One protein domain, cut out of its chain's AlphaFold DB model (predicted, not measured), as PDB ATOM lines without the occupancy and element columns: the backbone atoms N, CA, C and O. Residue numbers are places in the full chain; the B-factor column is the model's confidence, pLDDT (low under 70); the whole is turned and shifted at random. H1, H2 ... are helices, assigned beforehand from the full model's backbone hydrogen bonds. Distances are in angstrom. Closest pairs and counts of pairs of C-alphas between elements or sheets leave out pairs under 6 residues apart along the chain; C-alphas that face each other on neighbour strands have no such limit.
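This is residues 2 to 47 of the 150 residues of the protein "Putrescine-binding periplasmic protein" of Pseudomonas syringae pv. tagetis (UniProt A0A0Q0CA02). A small helical body has one longer helix, H2, and a short helix, H1, side by side, joined by a looping link that folds back from the end of H1 to the start of H2. After H2, residues 38 to 47 turn and run back toward the level where H2 began; residues 2 to 8 lead into H1. The printed part has 46 residues with two named helices, H1 then H2, and no named strand; its class is all helix, though the helices hold 19 of the 46. It is compact and rounded, with a radius of gyration of the C-alphas of 9.5 A and spans of 27 by 20 by 16 A.

H2, residues 25 to 37, touches H1, residues 9 to 14; the closest C-alphas, of Ala 14 and Ala 35, are 4.4 A apart. They run the same way at a shallow tilt of 30 degrees. In both, every O i to N i+4 pair is within hydrogen-bond range.

H2 measures 18.6 A from C-alpha 25 to C-alpha 37 at (-29.390, -26.535, -31.145). H1 measures 8.3 A from C-alpha 9 at (-32.869, -33.138, -46.340) to C-alpha 14.

The C-alphas farthest apart, of Phe 4 and Gly 39, are 27.0 A apart. The printed part has no cut, and the link from H1 to H2 is short. Residue 2 is under 70 in pLDDT; the mean of the printed part is 90.5.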
ATOM      1  N   ARG A   2     -40.834 -32.550 -53.655       65.50
ATOM      2  CA  ARG A   2     -40.246 -31.242 -54.036       65.50
ATOM      3  C   ARG A   2     -38.737 -31.273 -54.344       65.50
ATOM      4  O   ARG A   2     -38.292 -30.476 -55.158       65.50
ATOM      5  N   ASN A   3     -37.968 -32.197 -53.757       79.19
ATOM      6  CA  ASN A   3     -36.533 -32.383 -54.038       79.19
ATOM      7  C   ASN A   3     -36.136 -33.880 -54.004       79.19
ATOM      8  O   ASN A   3     -36.815 -34.672 -53.352       79.19
ATOM      9  N   PHE A   4     -35.150 -34.294 -54.808       85.19
ATOM     10  CA  PHE A   4     -34.525 -35.625 -54.750       85.19
ATOM     11  C   PHE A   4     -33.058 -35.420 -54.399       85.19
ATOM     12  O   PHE A   4     -32.262 -35.054 -55.257       85.19
ATOM     13  N   SER A   5     -32.724 -35.629 -53.135       87.69
ATOM     14  CA  SER A   5     -31.372 -35.466 -52.616       87.69
ATOM     15  C   SER A   5     -31.150 -36.482 -51.512       87.69
ATOM     16  O   SER A   5     -32.101 -36.863 -50.828       87.69
ATOM     17  N   SER A   6     -29.905 -36.913 -51.356       85.31
ATOM     18  CA  SER A   6     -29.498 -37.874 -50.329       85.31
ATOM     19  C   SER A   6     -28.766 -37.209 -49.162       85.31
ATOM     20  O   SER A   6     -28.272 -37.923 -48.307       85.31
ATOM     21  N   ALA A   7     -28.696 -35.871 -49.117       86.25
ATOM     22  CA  ALA A   7     -28.017 -35.138 -48.040       86.25
ATOM     23  C   ALA A   7     -28.733 -33.836 -47.638       86.25
ATOM     24  O   ALA A   7     -28.827 -33.520 -46.454       86.25
ATOM     25  N   ASP A   8     -29.305 -33.093 -48.596       90.62
ATOM     26  CA  ASP A   8     -29.880 -31.762 -48.313       90.62
ATOM     27  C   ASP A   8     -31.044 -31.807 -47.312       90.62
ATOM     28  O   ASP A   8     -31.339 -30.820 -46.634       90.62
ATOM     29  N   TYR A   9     -31.713 -32.961 -47.212       93.00
ATOM     30  CA  TYR A   9     -32.869 -33.138 -46.340       93.00
ATOM     31  C   TYR A   9     -32.527 -32.983 -44.852       93.00
ATOM     32  O   TYR A   9     -33.422 -32.654 -44.081       93.00
ATOM     33  N   ILE A  10     -31.259 -33.156 -44.454       93.31
ATOM     34  CA  ILE A  10     -30.809 -32.998 -43.064       93.31
ATOM     35  C   ILE A  10     -31.032 -31.551 -42.608       93.31
ATOM     36  O   ILE A  10     -31.783 -31.293 -41.667       93.31
ATOM     37  N   GLY A  11     -30.439 -30.593 -43.328       93.12
ATOM     38  CA  GLY A  11     -30.575 -29.168 -43.023       93.12
ATOM     39  C   GLY A  11     -31.984 -28.637 -43.292       93.12
ATOM     40  O   GLY A  11     -32.502 -27.816 -42.533       93.12
ATOM     41  N   ASP A  12     -32.645 -29.130 -44.344       94.69
ATOM     42  CA  ASP A  12     -34.013 -28.720 -44.667       94.69
ATOM     43  C   ASP A  12     -35.022 -29.164 -43.587       94.69
ATOM     44  O   ASP A  12     -35.953 -28.413 -43.289       94.69
ATOM     45  N   LEU A  13     -34.840 -30.343 -42.975       94.81
ATOM     46  CA  LEU A  13     -35.610 -30.762 -41.797       94.81
ATOM     47  C   LEU A  13     -35.237 -29.922 -40.576       94.81
ATOM     48  O   LEU A  13     -36.124 -29.413 -39.892       94.81
ATOM     49  N   ALA A  14     -33.938 -29.736 -40.322       94.75
ATOM     50  CA  ALA A  14     -33.453 -29.015 -39.149       94.75
ATOM     51  C   ALA A  14     -33.918 -27.552 -39.097       94.75
ATOM     52  O   ALA A  14     -34.084 -26.997 -38.017       94.75
ATOM     53  N   THR A  15     -34.156 -26.928 -40.253       94.25
ATOM     54  CA  THR A  15     -34.645 -25.542 -40.377       94.25
ATOM     55  C   THR A  15     -36.161 -25.434 -40.567       94.25
ATOM     56  O   THR A  15     -36.695 -24.328 -40.601       94.25
ATOM     57  N   GLY A  16     -36.871 -26.559 -40.708       93.44
ATOM     58  CA  GLY A  16     -38.317 -26.583 -40.949       93.44
ATOM     59  C   GLY A  16     -38.724 -26.218 -42.383       93.44
ATOM     60  O   GLY A  16     -39.903 -25.981 -42.653       93.44
ATOM     61  N   LYS A  17     -37.779 -26.181 -43.329       94.06
ATOM     62  CA  LYS A  17     -38.049 -25.942 -44.758       94.06
ATOM     63  C   LYS A  17     -38.843 -27.087 -45.398       94.06
ATOM     64  O   LYS A  17     -39.596 -26.857 -46.351       94.06
ATOM     65  N   ILE A  18     -38.691 -28.307 -44.883       94.00
ATOM     66  CA  ILE A  18     -39.538 -29.465 -45.197       94.00
ATOM     67  C   ILE A  18     -40.060 -30.100 -43.905       94.00
ATOM     68  O   ILE A  18     -39.427 -30.000 -42.861       94.00
ATOM     69  N   CYS A  19     -41.208 -30.775 -43.983       93.81
ATOM     70  CA  CYS A  19     -41.824 -31.455 -42.838       93.81
ATOM     71  C   CYS A  19     -41.728 -32.988 -42.891       93.81
ATOM     72  O   CYS A  19     -42.042 -33.646 -41.906       93.81
ATOM     73  N   VAL A  20     -41.323 -33.564 -44.030       94.38
ATOM     74  CA  VAL A  20     -41.200 -35.016 -44.236       94.38
ATOM     75  C   VAL A  20     -40.042 -35.301 -45.190       94.38
ATOM     76  O   VAL A  20     -39.926 -34.651 -46.233       94.38
ATOM     77  N   ALA A  21     -39.237 -36.314 -44.868       94.75
ATOM     78  CA  ALA A  21     -38.233 -36.897 -45.752       94.75
ATOM     79  C   ALA A  21     -38.220 -38.427 -45.610       94.75
ATOM     80  O   ALA A  21     -38.526 -38.959 -44.546       94.75
ATOM     81  N   VAL A  22     -37.845 -39.121 -46.685       94.06
ATOM     82  CA  VAL A  22     -37.393 -40.517 -46.613       94.06
ATOM     83  C   VAL A  22     -35.872 -40.453 -46.542       94.06
ATOM     84  O   VAL A  22     -35.259 -39.925 -47.468       94.06
ATOM     85  N   GLY A  23     -35.286 -40.928 -45.447       91.94
ATOM     86  CA  GLY A  23     -33.861 -40.768 -45.161       91.94
ATOM     87  C   GLY A  23     -33.325 -41.844 -44.223       91.94
ATOM     88  O   GLY A  23     -34.074 -42.710 -43.767       91.94
ATOM     89  N   TYR A  24     -32.025 -41.783 -43.959       91.25
ATOM     90  CA  TYR A  24     -31.309 -42.721 -43.097       91.25
ATOM     91  C   TYR A  24     -31.423 -42.323 -41.624       91.25
ATOM     92  O   TYR A  24     -31.532 -41.142 -41.301       91.25
ATOM     93  N   SER A  25     -31.404 -43.300 -40.716       88.81
ATOM     94  CA  SER A  25     -31.687 -43.048 -39.298       88.81
ATOM     95  C   SER A  25     -30.692 -42.082 -38.642       88.81
ATOM     96  O   SER A  25     -31.124 -41.125 -38.000       88.81
ATOM     97  N   GLY A  26     -29.384 -42.248 -38.865       85.75
ATOM     98  CA  GLY A  26     -28.367 -41.347 -38.305       85.75
ATOM     99  C   GLY A  26     -28.401 -39.937 -38.908       85.75
ATOM    100  O   GLY A  26     -28.195 -38.958 -38.197       85.75
ATOM    101  N   ASP A  27     -28.780 -39.793 -40.179       90.69
ATOM    102  CA  ASP A  27     -28.989 -38.480 -40.806       90.69
ATOM    103  C   ASP A  27     -30.165 -37.729 -40.158       90.69
ATOM    104  O   ASP A  27     -30.109 -36.514 -39.951       90.69
ATOM    105  N   ILE A  28     -31.232 -38.454 -39.799       92.06
ATOM    106  CA  ILE A  28     -32.357 -37.886 -39.049       92.06
ATOM    107  C   ILE A  28     -31.939 -37.556 -37.611       92.06
ATOM    108  O   ILE A  28     -32.327 -36.494 -37.125       92.06
ATOM    109  N   SER A  29     -31.098 -38.373 -36.965       88.25
ATOM    110  CA  SER A  29     -30.500 -38.034 -35.662       88.25
ATOM    111  C   SER A  29     -29.697 -36.729 -35.731       88.25
ATOM    112  O   SER A  29     -29.822 -35.871 -34.857       88.25
ATOM    113  N   LEU A  30     -28.912 -36.524 -36.792       89.00
ATOM    114  CA  LEU A  30     -28.179 -35.275 -36.994       89.00
ATOM    115  C   LEU A  30     -29.128 -34.086 -37.217       89.00
ATOM    116  O   LEU A  30     -28.924 -33.009 -36.653       89.00
ATOM    117  N   ALA A  31     -30.199 -34.268 -37.996       92.62
ATOM    118  CA  ALA A  31     -31.219 -33.237 -38.185       92.62
ATOM    119  C   ALA A  31     -31.931 -32.875 -36.867       92.62
ATOM    120  O   ALA A  31     -32.216 -31.701 -36.623       92.62
ATOM    121  N   GLN A  32     -32.191 -33.860 -35.999       91.69
ATOM    122  CA  GLN A  32     -32.747 -33.652 -34.659       91.69
ATOM    123  C   GLN A  32     -31.816 -32.813 -33.788       91.69
ATOM    124  O   GLN A  32     -32.257 -31.823 -33.203       91.69
ATOM    125  N   GLU A  33     -30.533 -33.171 -33.738       89.38
ATOM    126  CA  GLU A  33     -29.526 -32.434 -32.974       89.38
ATOM    127  C   GLU A  33     -29.414 -30.978 -33.455       89.38
ATOM    128  O   GLU A  33     -29.423 -30.042 -32.651       89.38
ATOM    129  N   GLN A  34     -29.366 -30.766 -34.773       92.62
ATOM    130  CA  GLN A  34     -29.320 -29.430 -35.368       92.62
ATOM    131  C   GLN A  34     -30.588 -28.620 -35.064       92.62
ATOM    132  O   GLN A  34     -30.486 -27.445 -34.706       92.62
ATOM    133  N   ALA A  35     -31.773 -29.235 -35.146       93.69
ATOM    134  CA  ALA A  35     -33.035 -28.574 -34.820       93.69
ATOM    135  C   ALA A  35     -33.105 -28.153 -33.343       93.69
ATOM    136  O   ALA A  35     -33.550 -27.044 -33.042       93.69
ATOM    137  N   GLN A  36     -32.634 -29.014 -32.432       90.31
ATOM    138  CA  GLN A  36     -32.565 -28.729 -30.996       90.31
ATOM    139  C   GLN A  36     -31.596 -27.580 -30.698       90.31
ATOM    140  O   GLN A  36     -31.958 -26.634 -30.001       90.31
ATOM    141  N   LYS A  37     -30.386 -27.613 -31.277       90.44
ATOM    142  CA  LYS A  37     -29.390 -26.535 -31.145       90.44
ATOM    143  C   LYS A  37     -29.879 -25.204 -31.721       90.44
ATOM    144  O   LYS A  37     -29.507 -24.151 -31.211       90.44
ATOM    145  N   GLY A  38     -30.715 -25.248 -32.756       90.62
ATOM    146  CA  GLY A  38     -31.340 -24.072 -33.362       90.62
ATOM    147  C   GLY A  38     -32.438 -23.419 -32.514       90.62
ATOM    148  O   GLY A  38     -32.875 -22.324 -32.856       90.62
ATOM    149  N   GLY A  39     -32.889 -24.053 -31.423       88.62
ATOM    150  CA  GLY A  39     -33.960 -23.520 -30.571       88.62
ATOM    151  C   GLY A  39     -35.327 -23.481 -31.261       88.62
ATOM    152  O   GLY A  39     -36.165 -22.639 -30.937       88.62
ATOM    153  N   ASN A  40     -35.548 -24.360 -32.240       86.38
ATOM    154  CA  ASN A  40     -36.787 -24.390 -33.004       86.38
ATOM    155  C   ASN A  40     -37.980 -24.842 -32.145       86.38
ATOM    156  O   ASN A  40     -37.854 -25.693 -31.270       86.38
ATOM    157  N   ALA A  41     -39.172 -24.319 -32.448       89.25
ATOM    158  CA  ALA A  41     -40.415 -24.677 -31.752       89.25
ATOM    159  C   ALA A  41     -40.996 -26.049 -32.163       89.25
ATOM    160  O   ALA A  41     -42.019 -26.469 -31.625       89.25
ATOM    161  N   PHE A  42     -40.384 -26.725 -33.137       92.62
ATOM    162  CA  PHE A  42     -40.814 -28.025 -33.646       92.62
ATOM    163  C   PHE A  42     -39.792 -29.111 -33.314       92.62
ATOM    164  O   PHE A  42     -38.611 -28.841 -33.096       92.62
ATOM    165  N   THR A  43     -40.250 -30.358 -33.332       92.81
ATOM    166  CA  THR A  43     -39.408 -31.540 -33.165       92.81
ATOM    167  C   THR A  43     -39.258 -32.277 -34.489       92.81
ATOM    168  O   THR A  43     -40.202 -32.399 -35.269       92.81
ATOM    169  N   VAL A  44     -38.055 -32.788 -34.743       94.19
ATOM    170  CA  VAL A  44     -37.816 -33.774 -35.801       94.19
ATOM    171  C   VAL A  44     -37.922 -35.161 -35.164       94.19
ATOM    172  O   VAL A  44     -37.486 -35.375 -34.032       94.19
ATOM    173  N   SER A  45     -38.552 -36.112 -35.844       91.94
ATOM    174  CA  SER A  45     -38.722 -37.481 -35.345       91.94
ATOM    175  C   SER A  45     -38.446 -38.488 -36.451       91.94
ATOM    176  O   SER A  45     -38.790 -38.251 -37.608       91.94
ATOM    177  N   TYR A  46     -37.833 -39.609 -36.077       91.50
ATOM    178  CA  TYR A  46     -37.609 -40.755 -36.949       91.50
ATOM    179  C   TYR A  46     -38.651 -41.835 -36.662       91.50
ATOM    180  O   TYR A  46     -38.964 -42.101 -35.502       91.50
ATOM    181  N   VAL A  47     -39.188 -42.456 -37.712       91.31
ATOM    182  CA  VAL A  47     -40.148 -43.558 -37.585       91.31
ATOM    183  C   VAL A  47     -39.814 -44.659 -38.583       91.31
ATOM    184  O   VAL A  47     -39.589 -44.389 -39.762       91.31
TER     185      VAL A  47